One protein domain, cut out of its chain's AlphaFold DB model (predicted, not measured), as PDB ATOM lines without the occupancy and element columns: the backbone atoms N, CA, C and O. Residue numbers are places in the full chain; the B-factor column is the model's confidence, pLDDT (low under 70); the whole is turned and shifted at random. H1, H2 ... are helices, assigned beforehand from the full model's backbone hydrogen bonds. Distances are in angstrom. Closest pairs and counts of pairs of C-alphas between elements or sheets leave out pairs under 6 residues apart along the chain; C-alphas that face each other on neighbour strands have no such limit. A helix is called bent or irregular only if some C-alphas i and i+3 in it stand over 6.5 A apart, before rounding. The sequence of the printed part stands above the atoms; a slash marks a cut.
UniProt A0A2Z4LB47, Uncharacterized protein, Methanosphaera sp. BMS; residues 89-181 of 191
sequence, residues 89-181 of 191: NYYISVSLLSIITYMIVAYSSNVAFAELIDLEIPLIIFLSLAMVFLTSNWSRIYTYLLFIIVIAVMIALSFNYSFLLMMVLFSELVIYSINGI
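What this domain is: This is residues 89 to 181 of the 191 residues of an uncharacterized protein of Methanosphaera sp. BMS (UniProt A0A2Z4LB47). What is the main picture? Four helices make an up-and-down bundle, each running against the one before it, with H1, H2 and H4 mutually packed as its core and H3 packed on parts of H2 and H4, away from H1. What is it made of, and how large is it? The 93 printed residues hold the named helices H1, H2, H3 and H4 in that order and no named strand, and the class is all helix. It is compact, with a radius of gyration of the C-alphas of 13.1 A and spans of 37 by 31 by 19 A.

Where its parts are: Where does each helix run? H1 is residues 89 to 108, 28.2 A long, from C-alpha 89 at (-24.967, -36.556, -0.943). H2 is residues 113 to 137, 34.4 A, and H3 residues 140 to 157, 25.6 A. H4 is residues 159 to 181, 32.9 A, ending at C-alpha 181 at (-26.754, -47.860, -12.279). Is any helix irregular? H2 is: C-alphas 118 and 121 are 7.2 A apart, with a kink of 42 degrees near residue 120.

How they stand to each other: How does H1 stand to H2 and H4? H1 touches H2, closest at the C-alphas of Ser 95 and Ser 128, 5.4 A, opposite ways at a shallow tilt of 34.8 degrees, only just short of steep. It touches H4, closest at the C-alphas of Ser 98 and Val 168, 5.3 A, at a steep tilt of 44 degrees. Where does H3 sit? H3 touches H4, closest at the C-alphas of Met 154 and Ser 162, 5.1 A, and is apart from H1. Residues 140 to 144 of H3 alone touch H2, closest at the C-alphas of Thr 143 and Thr 135, 5.7 A. How are the backbones? Every O i to N i+4 pair is within hydrogen-bond range in H1 and H4, against 18 of 21 in H2 and 13 of 14 in H3.

The domain as a whole: How far does it reach? The two C-alphas farthest apart, of Asn 110 and Ser 139, are 38.1 A apart. Are there cuts, long links or weak places? The printed part has no cut, its three links are tight, and no printed residue is under 70 in pLDDT.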
ATOM      1  N   ASN A  89     -25.144 -35.169  -1.363       85.81
ATOM      2  CA  ASN A  89     -24.967 -36.556  -0.943       85.81
ATOM      3  C   ASN A  89     -23.872 -37.266  -1.747       85.81
ATOM      4  O   ASN A  89     -23.148 -38.067  -1.176       85.81
ATOM      5  N   TYR A  90     -23.685 -36.938  -3.028       88.81
ATOM      6  CA  TYR A  90     -22.603 -37.495  -3.846       88.81
ATOM      7  C   TYR A  90     -21.226 -37.129  -3.270       88.81
ATOM      8  O   TYR A  90     -20.397 -38.007  -3.051       88.81
ATOM      9  N   TYR A  91     -21.009 -35.854  -2.929       90.38
ATOM     10  CA  TYR A  91     -19.744 -35.371  -2.352       90.38
ATOM     11  C   TYR A  91     -19.444 -36.036  -1.008       90.38
ATOM     12  O   TYR A  91     -18.308 -36.440  -0.744       90.38
ATOM     13  N   ILE A  92     -20.475 -36.163  -0.168       91.00
ATOM     14  CA  ILE A  92     -20.370 -36.830   1.131       91.00
ATOM     15  C   ILE A  92     -20.049 -38.311   0.934       91.00
ATOM     16  O   ILE A  92     -19.120 -38.810   1.565       91.00
ATOM     17  N   SER A  93     -20.760 -39.007   0.044       93.06
ATOM     18  CA  SER A  93     -20.545 -40.433  -0.215       93.06
ATOM     19  C   SER A  93     -19.134 -40.728  -0.711       93.06
ATOM     20  O   SER A  93     -18.511 -41.660  -0.207       93.06
ATOM     21  N   VAL A  94     -18.607 -39.929  -1.642       93.31
ATOM     22  CA  VAL A  94     -17.239 -40.101  -2.156       93.31
ATOM     23  C   VAL A  94     -16.222 -39.898  -1.038       93.31
ATOM     24  O   VAL A  94     -15.387 -40.765  -0.805       93.31
ATOM     25  N   SER A  95     -16.340 -38.798  -0.290       93.69
ATOM     26  CA  SER A  95     -15.402 -38.469   0.791       93.69
ATOM     27  C   SER A  95     -15.419 -39.520   1.902       93.69
ATOM     28  O   SER A  95     -14.370 -39.966   2.362       93.69
ATOM     29  N   LEU A  96     -16.609 -39.966   2.306       94.94
ATOM     30  CA  LEU A  96     -16.779 -40.958   3.363       94.94
ATOM     31  C   LEU A  96     -16.255 -42.333   2.919       94.94
ATOM     32  O   LEU A  96     -15.558 -42.995   3.689       94.94
ATOM     33  N   LEU A  97     -16.505 -42.730   1.665       95.88
ATOM     34  CA  LEU A  97     -15.956 -43.965   1.106       95.88
ATOM     35  C   LEU A  97     -14.425 -43.917   1.026       95.88
ATOM     36  O   LEU A  97     -13.780 -44.905   1.376       95.88
ATOM     37  N   SER A  98     -13.833 -42.787   0.631       95.50
ATOM     38  CA  SER A  98     -12.374 -42.624   0.591       95.50
ATOM     39  C   SER A  98     -11.743 -42.731   1.972       95.50
ATOM     40  O   SER A  98     -10.766 -43.462   2.129       95.50
ATOM     41  N   ILE A  99     -12.325 -42.075   2.983       94.50
ATOM     42  CA  ILE A  99     -11.842 -42.165   4.367       94.50
ATOM     43  C   ILE A  99     -11.913 -43.609   4.855       94.50
ATOM     44  O   ILE A  99     -10.905 -44.139   5.310       94.50
ATOM     45  N   ILE A 100     -13.068 -44.273   4.744       94.69
ATOM     46  CA  ILE A 100     -13.224 -45.650   5.241       94.69
ATOM     47  C   ILE A 100     -12.242 -46.589   4.544       94.69
ATOM     48  O   ILE A 100     -11.561 -47.370   5.207       94.69
ATOM     49  N   THR A 101     -12.143 -46.496   3.217       93.81
ATOM     50  CA  THR A 101     -11.267 -47.372   2.430       93.81
ATOM     51  C   THR A 101      -9.806 -47.154   2.825       93.81
ATOM     52  O   THR A 101      -9.079 -48.122   3.046       93.81
ATOM     53  N   TYR A 102      -9.379 -45.899   2.987       92.75
ATOM     54  CA  TYR A 102      -8.028 -45.583   3.437       92.75
ATOM     55  C   TYR A 102      -7.756 -46.073   4.861       92.75
ATOM     56  O   TYR A 102      -6.736 -46.711   5.101       92.75
ATOM     57  N   MET A 103      -8.692 -45.854   5.788       91.06
ATOM     58  CA  MET A 103      -8.563 -46.294   7.179       91.06
ATOM     59  C   MET A 103      -8.440 -47.814   7.295       91.06
ATOM     60  O   MET A 103      -7.634 -48.291   8.091       91.06
ATOM     61  N   ILE A 104      -9.175 -48.584   6.485       92.25
ATOM     62  CA  ILE A 104      -9.056 -50.051   6.446       92.25
ATOM     63  C   ILE A 104      -7.646 -50.470   6.008       92.25
ATOM     64  O   ILE A 104      -7.055 -51.368   6.613       92.25
ATOM     65  N   VAL A 105      -7.093 -49.823   4.978       91.31
ATOM     66  CA  VAL A 105      -5.744 -50.146   4.494       91.31
ATOM     67  C   VAL A 105      -4.683 -49.728   5.507       91.31
ATOM     68  O   VAL A 105      -3.846 -50.549   5.871       91.31
ATOM     69  N   ALA A 106      -4.750 -48.502   6.022       89.12
ATOM     70  CA  ALA A 106      -3.812 -47.994   7.017       89.12
ATOM     71  C   ALA A 106      -3.800 -48.857   8.291       89.12
ATOM     72  O   ALA A 106      -2.732 -49.198   8.803       89.12
ATOM     73  N   TYR A 107      -4.982 -49.281   8.750       89.00
ATOM     74  CA  TYR A 107      -5.122 -50.221   9.860       89.00
ATOM     75  C   TYR A 107      -4.462 -51.571   9.553       89.00
ATOM     76  O   TYR A 107      -3.710 -52.094  10.370       89.00
ATOM     77  N   SER A 108      -4.680 -52.110   8.349       90.19
ATOM     78  CA  SER A 108      -4.072 -53.377   7.912       90.19
ATOM     79  C   SER A 108      -2.544 -53.292   7.796       90.19
ATOM     80  O   SER A 108      -1.850 -54.292   7.969       90.19
ATOM     81  N   SER A 109      -2.013 -52.100   7.528       87.69
ATOM     82  CA  SER A 109      -0.577 -51.815   7.478       87.69
ATOM     83  C   SER A 109       0.036 -51.468   8.843       87.69
ATOM     84  O   SER A 109       1.231 -51.195   8.903       87.69
ATOM     85  N   ASN A 110      -0.741 -51.515   9.935       87.94
ATOM     86  CA  ASN A 110      -0.324 -51.142  11.295       87.94
ATOM     87  C   ASN A 110       0.216 -49.704  11.414       87.94
ATOM     88  O   ASN A 110       1.110 -49.440  12.221       87.94
ATOM     89  N   VAL A 111      -0.315 -48.768  10.624       85.00
ATOM     90  CA  VAL A 111       0.045 -47.346  10.737       85.00
ATOM     91  C   VAL A 111      -0.554 -46.767  12.020       85.00
ATOM     92  O   VAL A 111      -1.689 -47.081  12.393       85.00
ATOM     93  N   ALA A 112       0.208 -45.924  12.718       84.88
ATOM     94  CA  ALA A 112      -0.235 -45.323  13.964       84.88
ATOM     95  C   ALA A 112      -1.420 -44.377  13.724       84.88
ATOM     96  O   ALA A 112      -1.339 -43.418  12.963       84.88
ATOM     97  N   PHE A 113      -2.519 -44.603  14.445       81.25
ATOM     98  CA  PHE A 113      -3.757 -43.835  14.292       81.25
ATOM     99  C   PHE A 113      -3.586 -42.319  14.499       81.25
ATOM    100  O   PHE A 113      -4.291 -41.526  13.880       81.25
ATOM    101  N   ALA A 114      -2.635 -41.912  15.346       83.25
ATOM    102  CA  ALA A 114      -2.331 -40.505  15.595       83.25
ATOM    103  C   ALA A 114      -1.789 -39.785  14.347       83.25
ATOM    104  O   ALA A 114      -2.160 -38.642  14.100       83.25
ATOM    105  N   GLU A 115      -0.970 -40.464  13.540       80.19
ATOM    106  CA  GLU A 115      -0.403 -39.906  12.304       80.19
ATOM    107  C   GLU A 115      -1.484 -39.749  11.219       80.19
ATOM    108  O   GLU A 115      -1.476 -38.783  10.457       80.19
ATOM    109  N   LEU A 116      -2.473 -40.652  11.211       82.56
ATOM    110  CA  LEU A 116      -3.590 -40.631  10.261       82.56
ATOM    111  C   LEU A 116      -4.519 -39.428  10.479       82.56
ATOM    112  O   LEU A 116      -4.922 -38.769   9.518       82.56
ATOM    113  N   ILE A 117      -4.888 -39.152  11.734       86.94
ATOM    114  CA  ILE A 117      -5.866 -38.103  12.064       86.94
ATOM    115  C   ILE A 117      -5.316 -36.704  11.815       86.94
ATOM    116  O   ILE A 117      -6.072 -35.839  11.373       86.94
ATOM    117  N   ASP A 118      -4.040 -36.477  12.126       86.38
ATOM    118  CA  ASP A 118      -3.477 -35.126  12.149       86.38
ATOM    119  C   ASP A 118      -3.348 -34.540  10.736       86.38
ATOM    120  O   ASP A 118      -3.725 -33.395  10.486       86.38
ATOM    121  N   LEU A 119      -2.889 -35.351   9.776       86.38
ATOM    122  CA  LEU A 119      -2.588 -34.874   8.424       86.38
ATOM    123  C   LEU A 119      -3.354 -35.607   7.320       86.38
ATOM    124  O   LEU A 119      -3.860 -34.970   6.393       86.38
ATOM    125  N   GLU A 120      -3.432 -36.935   7.378       89.88
ATOM    126  CA  GLU A 120      -3.854 -37.724   6.219       89.88
ATOM    127  C   GLU A 120      -5.364 -37.659   5.991       89.88
ATOM    128  O   GLU A 120      -5.785 -37.405   4.864       89.88
ATOM    129  N   ILE A 121      -6.191 -37.789   7.038       90.88
ATOM    130  CA  ILE A 121      -7.660 -37.698   6.919       90.88
ATOM    131  C   ILE A 121      -8.118 -36.334   6.364       90.88
ATOM    132  O   ILE A 121      -8.887 -36.332   5.394       90.88
ATOM    133  N   PRO A 122      -7.667 -35.176   6.895       92.19
ATOM    134  CA  PRO A 122      -7.997 -33.875   6.310       92.19
ATOM    135  C   PRO A 122      -7.583 -33.762   4.841       92.19
ATOM    136  O   PRO A 122      -8.329 -33.213   4.025       92.19
ATOM    137  N   LEU A 123      -6.422 -34.321   4.485       92.12
ATOM    138  CA  LEU A 123      -5.933 -34.326   3.112       92.12
ATOM    139  C   LEU A 123      -6.820 -35.178   2.191       92.12
ATOM    140  O   LEU A 123      -7.111 -34.740   1.079       92.12
ATOM    141  N   ILE A 124      -7.303 -36.341   2.650       93.81
ATOM    142  CA  ILE A 124      -8.251 -37.183   1.895       93.81
ATOM    143  C   ILE A 124      -9.520 -36.395   1.583       93.81
ATOM    144  O   ILE A 124      -9.955 -36.377   0.435       93.81
ATOM    145  N   ILE A 125     -10.089 -35.726   2.591       93.62
ATOM    146  CA  ILE A 125     -11.316 -34.930   2.449       93.62
ATOM    147  C   ILE A 125     -11.106 -33.794   1.448       93.62
ATOM    148  O   ILE A 125     -11.945 -33.545   0.583       93.62
ATOM    149  N   PHE A 126      -9.979 -33.091   1.551       94.44
ATOM    150  CA  PHE A 126      -9.667 -32.011   0.625       94.44
ATOM    151  C   PHE A 126      -9.518 -32.525  -0.814       94.44
ATOM    152  O   PHE A 126     -10.092 -31.951  -1.742       94.44
ATOM    153  N   LEU A 127      -8.789 -33.627  -1.005       93.38
ATOM    154  CA  LEU A 127      -8.569 -34.229  -2.317       93.38
ATOM    155  C   LEU A 127      -9.855 -34.800  -2.921       93.38
ATOM    156  O   LEU A 127     -10.077 -34.615  -4.118       93.38
ATOM    157  N   SER A 128     -10.718 -35.440  -2.127       94.25
ATOM    158  CA  SER A 128     -12.009 -35.946  -2.605       94.25
ATOM    159  C   SER A 128     -12.909 -34.805  -3.063       94.25
ATOM    160  O   SER A 128     -13.460 -34.862  -4.160       94.25
ATOM    161  N   LEU A 129     -12.993 -33.722  -2.290       92.25
ATOM    162  CA  LEU A 129     -13.751 -32.534  -2.680       92.25
ATOM    163  C   LEU A 129     -13.191 -31.887  -3.948       92.25
ATOM    164  O   LEU A 129     -13.961 -31.568  -4.854       92.25
ATOM    165  N   ALA A 130     -11.869 -31.724  -4.038       91.50
ATOM    166  CA  ALA A 130     -11.218 -31.166  -5.221       91.50
ATOM    167  C   ALA A 130     -11.493 -32.021  -6.463       91.50
ATOM    168  O   ALA A 130     -11.807 -31.492  -7.531       91.50
ATOM    169  N   MET A 131     -11.427 -33.344  -6.314       91.25
ATOM    170  CA  MET A 131     -11.685 -34.274  -7.397       91.25
ATOM    171  C   MET A 131     -13.139 -34.211  -7.867       91.25
ATOM    172  O   MET A 131     -13.361 -34.003  -9.058       91.25
ATOM    173  N   VAL A 132     -14.112 -34.315  -6.957       91.06
ATOM    174  CA  VAL A 132     -15.543 -34.231  -7.302       91.06
ATOM    175  C   VAL A 132     -15.876 -32.868  -7.915       91.06
ATOM    176  O   VAL A 132     -16.639 -32.760  -8.876       91.06
ATOM    177  N   PHE A 133     -15.283 -31.793  -7.394       90.38
ATOM    178  CA  PHE A 133     -15.439 -30.461  -7.965       90.38
ATOM    179  C   PHE A 133     -14.915 -30.406  -9.406       90.38
ATOM    180  O   PHE A 133     -15.617 -29.923 -10.296       90.38
ATOM    181  N   LEU A 134     -13.719 -30.931  -9.671       90.12
ATOM    182  CA  LEU A 134     -13.148 -30.962 -11.018       90.12
ATOM    183  C   LEU A 134     -13.938 -31.881 -11.962       90.12
ATOM    184  O   LEU A 134     -14.133 -31.525 -13.122       90.12
ATOM    185  N   THR A 135     -14.424 -33.041 -11.509       88.75
ATOM    186  CA  THR A 135     -15.229 -33.955 -12.346       88.75
ATOM    187  C   THR A 135     -16.629 -33.411 -12.622       88.75
ATOM    188  O   THR A 135     -17.223 -33.763 -13.643       88.75
ATOM    189  N   SER A 136     -17.157 -32.551 -11.746       85.12
ATOM    190  CA  SER A 136     -18.452 -31.893 -11.942       85.12
ATOM    191  C   SER A 136     -18.372 -30.655 -12.836       85.12
ATOM    192  O   SER A 136     -19.347 -30.357 -13.520       85.12
ATOM    193  N   ASN A 137     -17.262 -29.910 -12.811       84.31
ATOM    194  CA  ASN A 137     -17.136 -28.658 -13.569       84.31
ATOM    195  C   ASN A 137     -16.461 -28.841 -14.931       84.31
ATOM    196  O   ASN A 137     -16.711 -28.057 -15.847       84.31
ATOM    197  N   TRP A 138     -15.578 -29.829 -15.076       86.12
ATOM    198  CA  TRP A 138     -14.869 -30.107 -16.326       86.12
ATOM    199  C   TRP A 138     -15.366 -31.406 -16.958       86.12
ATOM    200  O   TRP A 138     -16.146 -32.161 -16.379       86.12
ATOM    201  N   SER A 139     -14.901 -31.692 -18.175       87.31
ATOM    202  CA  SER A 139     -15.164 -32.994 -18.784       87.31
ATOM    203  C   SER A 139     -14.509 -34.100 -17.958       87.31
ATOM    204  O   SER A 139     -13.287 -34.125 -17.780       87.31
ATOM    205  N   ARG A 140     -15.334 -35.041 -17.493       85.50
ATOM    206  CA  ARG A 140     -14.935 -36.148 -16.610       85.50
ATOM    207  C   ARG A 140     -13.733 -36.924 -17.134       85.50
ATOM    208  O   ARG A 140     -12.831 -37.236 -16.365       85.50
ATOM    209  N   ILE A 141     -13.701 -37.193 -18.443       89.19
ATOM    210  CA  ILE A 141     -12.610 -37.949 -19.068       89.19
ATOM    211  C   ILE A 141     -11.268 -37.225 -18.905       89.19
ATOM    212  O   ILE A 141     -10.269 -37.854 -18.569       89.19
ATOM    213  N   TYR A 142     -11.248 -35.896 -19.068       91.12
ATOM    214  CA  TYR A 142     -10.030 -35.101 -18.916       91.12
ATOM    215  C   TYR A 142      -9.612 -35.004 -17.455       91.12
ATOM    216  O   TYR A 142      -8.424 -35.113 -17.166       91.12
ATOM    217  N   THR A 143     -10.568 -34.873 -16.532       90.44
ATOM    218  CA  THR A 143     -10.269 -34.872 -15.097       90.44
ATOM    219  C   THR A 143      -9.643 -36.197 -14.661       90.44
ATOM    220  O   THR A 143      -8.604 -36.184 -14.006       90.44
ATOM    221  N   TYR A 144     -10.193 -37.346 -15.067       92.88
ATOM    222  CA  TYR A 144      -9.594 -38.642 -14.731       92.88
ATOM    223  C   TYR A 144      -8.195 -38.812 -15.331       92.88
ATOM    224  O   TYR A 144      -7.287 -39.243 -14.624       92.88
ATOM    225  N   LEU A 145      -7.988 -38.420 -16.593       93.75
ATOM    226  CA  LEU A 145      -6.658 -38.454 -17.210       93.75
ATOM    227  C   LEU A 145      -5.654 -37.560 -16.471       93.75
ATOM    228  O   LEU A 145      -4.533 -37.995 -16.213       93.75
ATOM    229  N   LEU A 146      -6.059 -36.347 -16.080       93.38
ATOM    230  CA  LEU A 146      -5.236 -35.441 -15.278       93.38
ATOM    231  C   LEU A 146      -4.832 -36.099 -13.951       93.38
ATOM    232  O   LEU A 146      -3.648 -36.128 -13.626       93.38
ATOM    233  N   PHE A 147      -5.788 -36.667 -13.210       93.00
ATOM    234  CA  PHE A 147      -5.498 -37.334 -11.938       93.00
ATOM    235  C   PHE A 147      -4.592 -38.558 -12.111       93.00
ATOM    236  O   PHE A 147      -3.686 -38.740 -11.306       93.00
ATOM    237  N   ILE A 148      -4.760 -39.353 -13.171       94.38
ATOM    238  CA  ILE A 148      -3.864 -40.482 -13.476       94.38
ATOM    239  C   ILE A 148      -2.431 -39.995 -13.736       94.38
ATOM    240  O   ILE A 148      -1.481 -40.585 -13.221       94.38
ATOM    241  N   ILE A 149      -2.260 -38.903 -14.489       95.19
ATOM    242  CA  ILE A 149      -0.939 -38.304 -14.735       95.19
ATOM    243  C   ILE A 149      -0.333 -37.787 -13.425       95.19
ATOM    244  O   ILE A 149       0.832 -38.065 -13.142       95.19
ATOM    245  N   VAL A 150      -1.113 -37.076 -12.605       94.56
ATOM    246  CA  VAL A 150      -0.657 -36.573 -11.298       94.56
ATOM    247  C   VAL A 150      -0.246 -37.728 -10.387       94.56
ATOM    248  O   VAL A 150       0.813 -37.653  -9.773       94.56
ATOM    249  N   ILE A 151      -1.022 -38.813 -10.344       95.00
ATOM    250  CA  ILE A 151      -0.677 -40.037  -9.613       95.00
ATOM    251  C   ILE A 151       0.659 -40.589 -10.116       95.00
ATOM    252  O   ILE A 151       1.563 -40.791  -9.315       95.00
ATOM    253  N   ALA A 152       0.834 -40.763 -11.430       94.81
ATOM    254  CA  ALA A 152       2.074 -41.295 -11.998       94.81
ATOM    255  C   ALA A 152       3.308 -40.448 -11.636       94.81
ATOM    256  O   ALA A 152       4.359 -40.998 -11.306       94.81
ATOM    257  N   VAL A 153       3.178 -39.118 -11.643       95.12
ATOM    258  CA  VAL A 153       4.243 -38.205 -11.196       95.12
ATOM    259  C   VAL A 153       4.478 -38.332  -9.689       95.12
ATOM    260  O   VAL A 153       5.623 -38.393  -9.247       95.12
ATOM    261  N   MET A 154       3.410 -38.417  -8.894       94.12
ATOM    262  CA  MET A 154       3.504 -38.556  -7.441       94.12
ATOM    263  C   MET A 154       4.149 -39.875  -7.020       94.12
ATOM    264  O   MET A 154       4.876 -39.865  -6.036       94.12
ATOM    265  N   ILE A 155       3.989 -40.973  -7.770       94.06
ATOM    266  CA  ILE A 155       4.709 -42.236  -7.501       94.06
ATOM    267  C   ILE A 155       6.225 -42.000  -7.451       94.06
ATOM    268  O   ILE A 155       6.904 -42.576  -6.604       94.06
ATOM    269  N   ALA A 156       6.755 -41.141  -8.326       91.75
ATOM    270  CA  ALA A 156       8.182 -40.833  -8.364       91.75
ATOM    271  C   ALA A 156       8.643 -39.920  -7.209       91.75
ATOM    272  O   ALA A 156       9.826 -39.927  -6.876       91.75
ATOM    273  N   LEU A 157       7.738 -39.138  -6.609       91.50
ATOM    274  CA  LEU A 157       8.052 -38.177  -5.543       91.50
ATOM    275  C   LEU A 157       7.790 -38.744  -4.141       91.50
ATOM    276  O   LEU A 157       8.633 -38.641  -3.254       91.50
ATOM    277  N   SER A 158       6.605 -39.313  -3.933       91.38
ATOM    278  CA  SER A 158       6.141 -39.876  -2.668       91.38
ATOM    279  C   SER A 158       5.044 -40.906  -2.922       91.38
ATOM    280  O   SER A 158       3.913 -40.579  -3.299       91.38
ATOM    281  N   PHE A 159       5.368 -42.168  -2.640       88.75
ATOM    282  CA  PHE A 159       4.422 -43.268  -2.777       88.75
ATOM    283  C   PHE A 159       3.189 -43.097  -1.877       88.75
ATOM    284  O   PHE A 159       2.077 -43.364  -2.325       88.75
ATOM    285  N   ASN A 160       3.355 -42.582  -0.654       88.69
ATOM    286  CA  ASN A 160       2.251 -42.426   0.301       88.69
ATOM    287  C   ASN A 160       1.164 -41.483  -0.235       88.69
ATOM    288  O   ASN A 160      -0.014 -41.832  -0.249       88.69
ATOM    289  N   TYR A 161       1.550 -40.316  -0.761       89.19
ATOM    290  CA  TYR A 161       0.581 -39.359  -1.305       89.19
ATOM    291  C   TYR A 161      -0.018 -39.827  -2.632       89.19
ATOM    292  O   TYR A 161      -1.194 -39.579  -2.904       89.19
ATOM    293  N   SER A 162       0.757 -40.556  -3.442       92.81
ATOM    294  CA  SER A 162       0.222 -41.214  -4.634       92.81
ATOM    295  C   SER A 162      -0.832 -42.262  -4.283       92.81
ATOM    296  O   SER A 162      -1.853 -42.357  -4.963       92.81
ATOM    297  N   PHE A 163      -0.589 -43.061  -3.245       91.56
ATOM    298  CA  PHE A 163      -1.528 -44.076  -2.786       91.56
ATOM    299  C   PHE A 163      -2.830 -43.433  -2.296       91.56
ATOM    300  O   PHE A 163      -3.921 -43.854  -2.674       91.56
ATOM    301  N   LEU A 164      -2.720 -42.341  -1.545       91.81
ATOM    302  CA  LEU A 164      -3.857 -41.569  -1.054       91.81
ATOM    303  C   LEU A 164      -4.714 -41.015  -2.217       91.81
ATOM    304  O   LEU A 164      -5.934 -41.186  -2.229       91.81
ATOM    305  N   LEU A 165      -4.083 -40.459  -3.259       93.00
ATOM    306  CA  LEU A 165      -4.766 -40.035  -4.492       93.00
ATOM    307  C   LEU A 165      -5.427 -41.198  -5.250       93.00
ATOM    308  O   LEU A 165      -6.538 -41.036  -5.755       93.00
ATOM    309  N   MET A 166      -4.775 -42.365  -5.328       93.94
ATOM    310  CA  MET A 166      -5.374 -43.558  -5.941       93.94
ATOM    311  C   MET A 166      -6.651 -43.986  -5.216       93.94
ATOM    312  O   MET A 166      -7.633 -44.326  -5.871       93.94
ATOM    313  N   MET A 167      -6.656 -43.937  -3.883       93.81
ATOM    314  CA  MET A 167      -7.824 -44.304  -3.078       93.81
ATOM    315  C   MET A 167      -8.994 -43.347  -3.316       93.81
ATOM    316  O   MET A 167     -10.125 -43.796  -3.494       93.81
ATOM    317  N   VAL A 168      -8.719 -42.043  -3.405       95.00
ATOM    318  CA  VAL A 168      -9.734 -41.032  -3.742       95.00
ATOM    319  C   VAL A 168     -10.301 -41.258  -5.150       95.00
ATOM    320  O   VAL A 168     -11.520 -41.317  -5.318       95.00
ATOM    321  N   LEU A 169      -9.433 -41.465  -6.149       94.81
ATOM    322  CA  LEU A 169      -9.837 -41.766  -7.530       94.81
ATOM    323  C   LEU A 169     -10.692 -43.034  -7.606       94.81
ATOM    324  O   LEU A 169     -11.711 -43.059  -8.297       94.81
ATOM    325  N   PHE A 170     -10.304 -44.076  -6.875       95.25
ATOM    326  CA  PHE A 170     -11.053 -45.323  -6.814       95.25
ATOM    327  C   PHE A 170     -12.447 -45.129  -6.204       95.25
ATOM    328  O   PHE A 170     -13.432 -45.583  -6.785       95.25
ATOM    329  N   SER A 171     -12.565 -44.417  -5.079       95.81
ATOM    330  CA  SER A 171     -13.868 -44.137  -4.461       95.81
ATOM    331  C   SER A 171     -14.795 -43.336  -5.372       95.81
ATOM    332  O   SER A 171     -15.977 -43.668  -5.471       95.81
ATOM    333  N   GLU A 172     -14.270 -42.321  -6.064       92.88
ATOM    334  CA  GLU A 172     -15.042 -41.534  -7.033       92.88
ATOM    335  C   GLU A 172     -15.589 -42.424  -8.153       92.88
ATOM    336  O   GLU A 172     -16.771 -42.351  -8.480       92.88
ATOM    337  N   LEU A 173     -14.765 -43.322  -8.705       93.12
ATOM    338  CA  LEU A 173     -15.193 -44.258  -9.750       93.12
ATOM    339  C   LEU A 173     -16.279 -45.228  -9.265       93.12
ATOM    340  O   LEU A 173     -17.222 -45.510 -10.008       93.12
ATOM    341  N   VAL A 174     -16.173 -45.725  -8.030       94.25
ATOM    342  CA  VAL A 174     -17.180 -46.619  -7.436       94.25
ATOM    343  C   VAL A 174     -18.516 -45.899  -7.259       94.25
ATOM    344  O   VAL A 174     -19.535 -46.381  -7.758       94.25
ATOM    345  N   ILE A 175     -18.529 -44.737  -6.600       92.50
ATOM    346  CA  ILE A 175     -19.769 -43.975  -6.377       92.50
ATOM    347  C   ILE A 175     -20.366 -43.513  -7.705       92.50
ATOM    348  O   ILE A 175     -21.581 -43.602  -7.896       92.50
ATOM    349  N   TYR A 176     -19.526 -43.089  -8.648       89.62
ATOM    350  CA  TYR A 176     -19.959 -42.740  -9.993       89.62
ATOM    351  C   TYR A 176     -20.685 -43.899 -10.680       89.62
ATOM    352  O   TYR A 176     -21.774 -43.715 -11.227       89.62
ATOM    353  N   SER A 177     -20.106 -45.098 -10.612       87.88
ATOM    354  CA  SER A 177     -20.668 -46.297 -11.232       87.88
ATOM    355  C   SER A 177     -22.007 -46.681 -10.600       87.88
ATOM    356  O   SER A 177     -22.979 -46.909 -11.315       87.88
ATOM    357  N   ILE A 178     -22.097 -46.667  -9.265       88.81
ATOM    358  CA  ILE A 178     -23.345 -46.937  -8.532       88.81
ATOM    359  C   ILE A 178     -24.420 -45.909  -8.898       88.81
ATOM    360  O   ILE A 178     -25.560 -46.270  -9.188       88.81
ATOM    361  N   ASN A 179     -24.059 -44.626  -8.934       85.94
ATOM    362  CA  ASN A 179     -24.981 -43.562  -9.314       85.94
ATOM    363  C   ASN A 179     -25.435 -43.687 -10.779       85.94
ATOM    364  O   ASN A 179     -26.564 -43.316 -11.100       85.94
ATOM    365  N   GLY A 180     -24.578 -44.209 -11.661       82.19
ATOM    366  CA  GLY A 180     -24.928 -44.553 -13.037       82.19
ATOM    367  C   GLY A 180     -25.980 -45.656 -13.113       82.19
ATOM    368  O   GLY A 180     -26.965 -45.484 -13.822       82.19
ATOM    369  N   ILE A 181     -25.811 -46.730 -12.336       83.50
ATOM    370  CA  ILE A 181     -26.754 -47.860 -12.279       83.50
ATOM    371  C   ILE A 181     -28.114 -47.410 -11.727       83.50
ATOM    372  O   ILE A 181     -29.136 -47.621 -12.363       83.50
TER     373      ILE A 181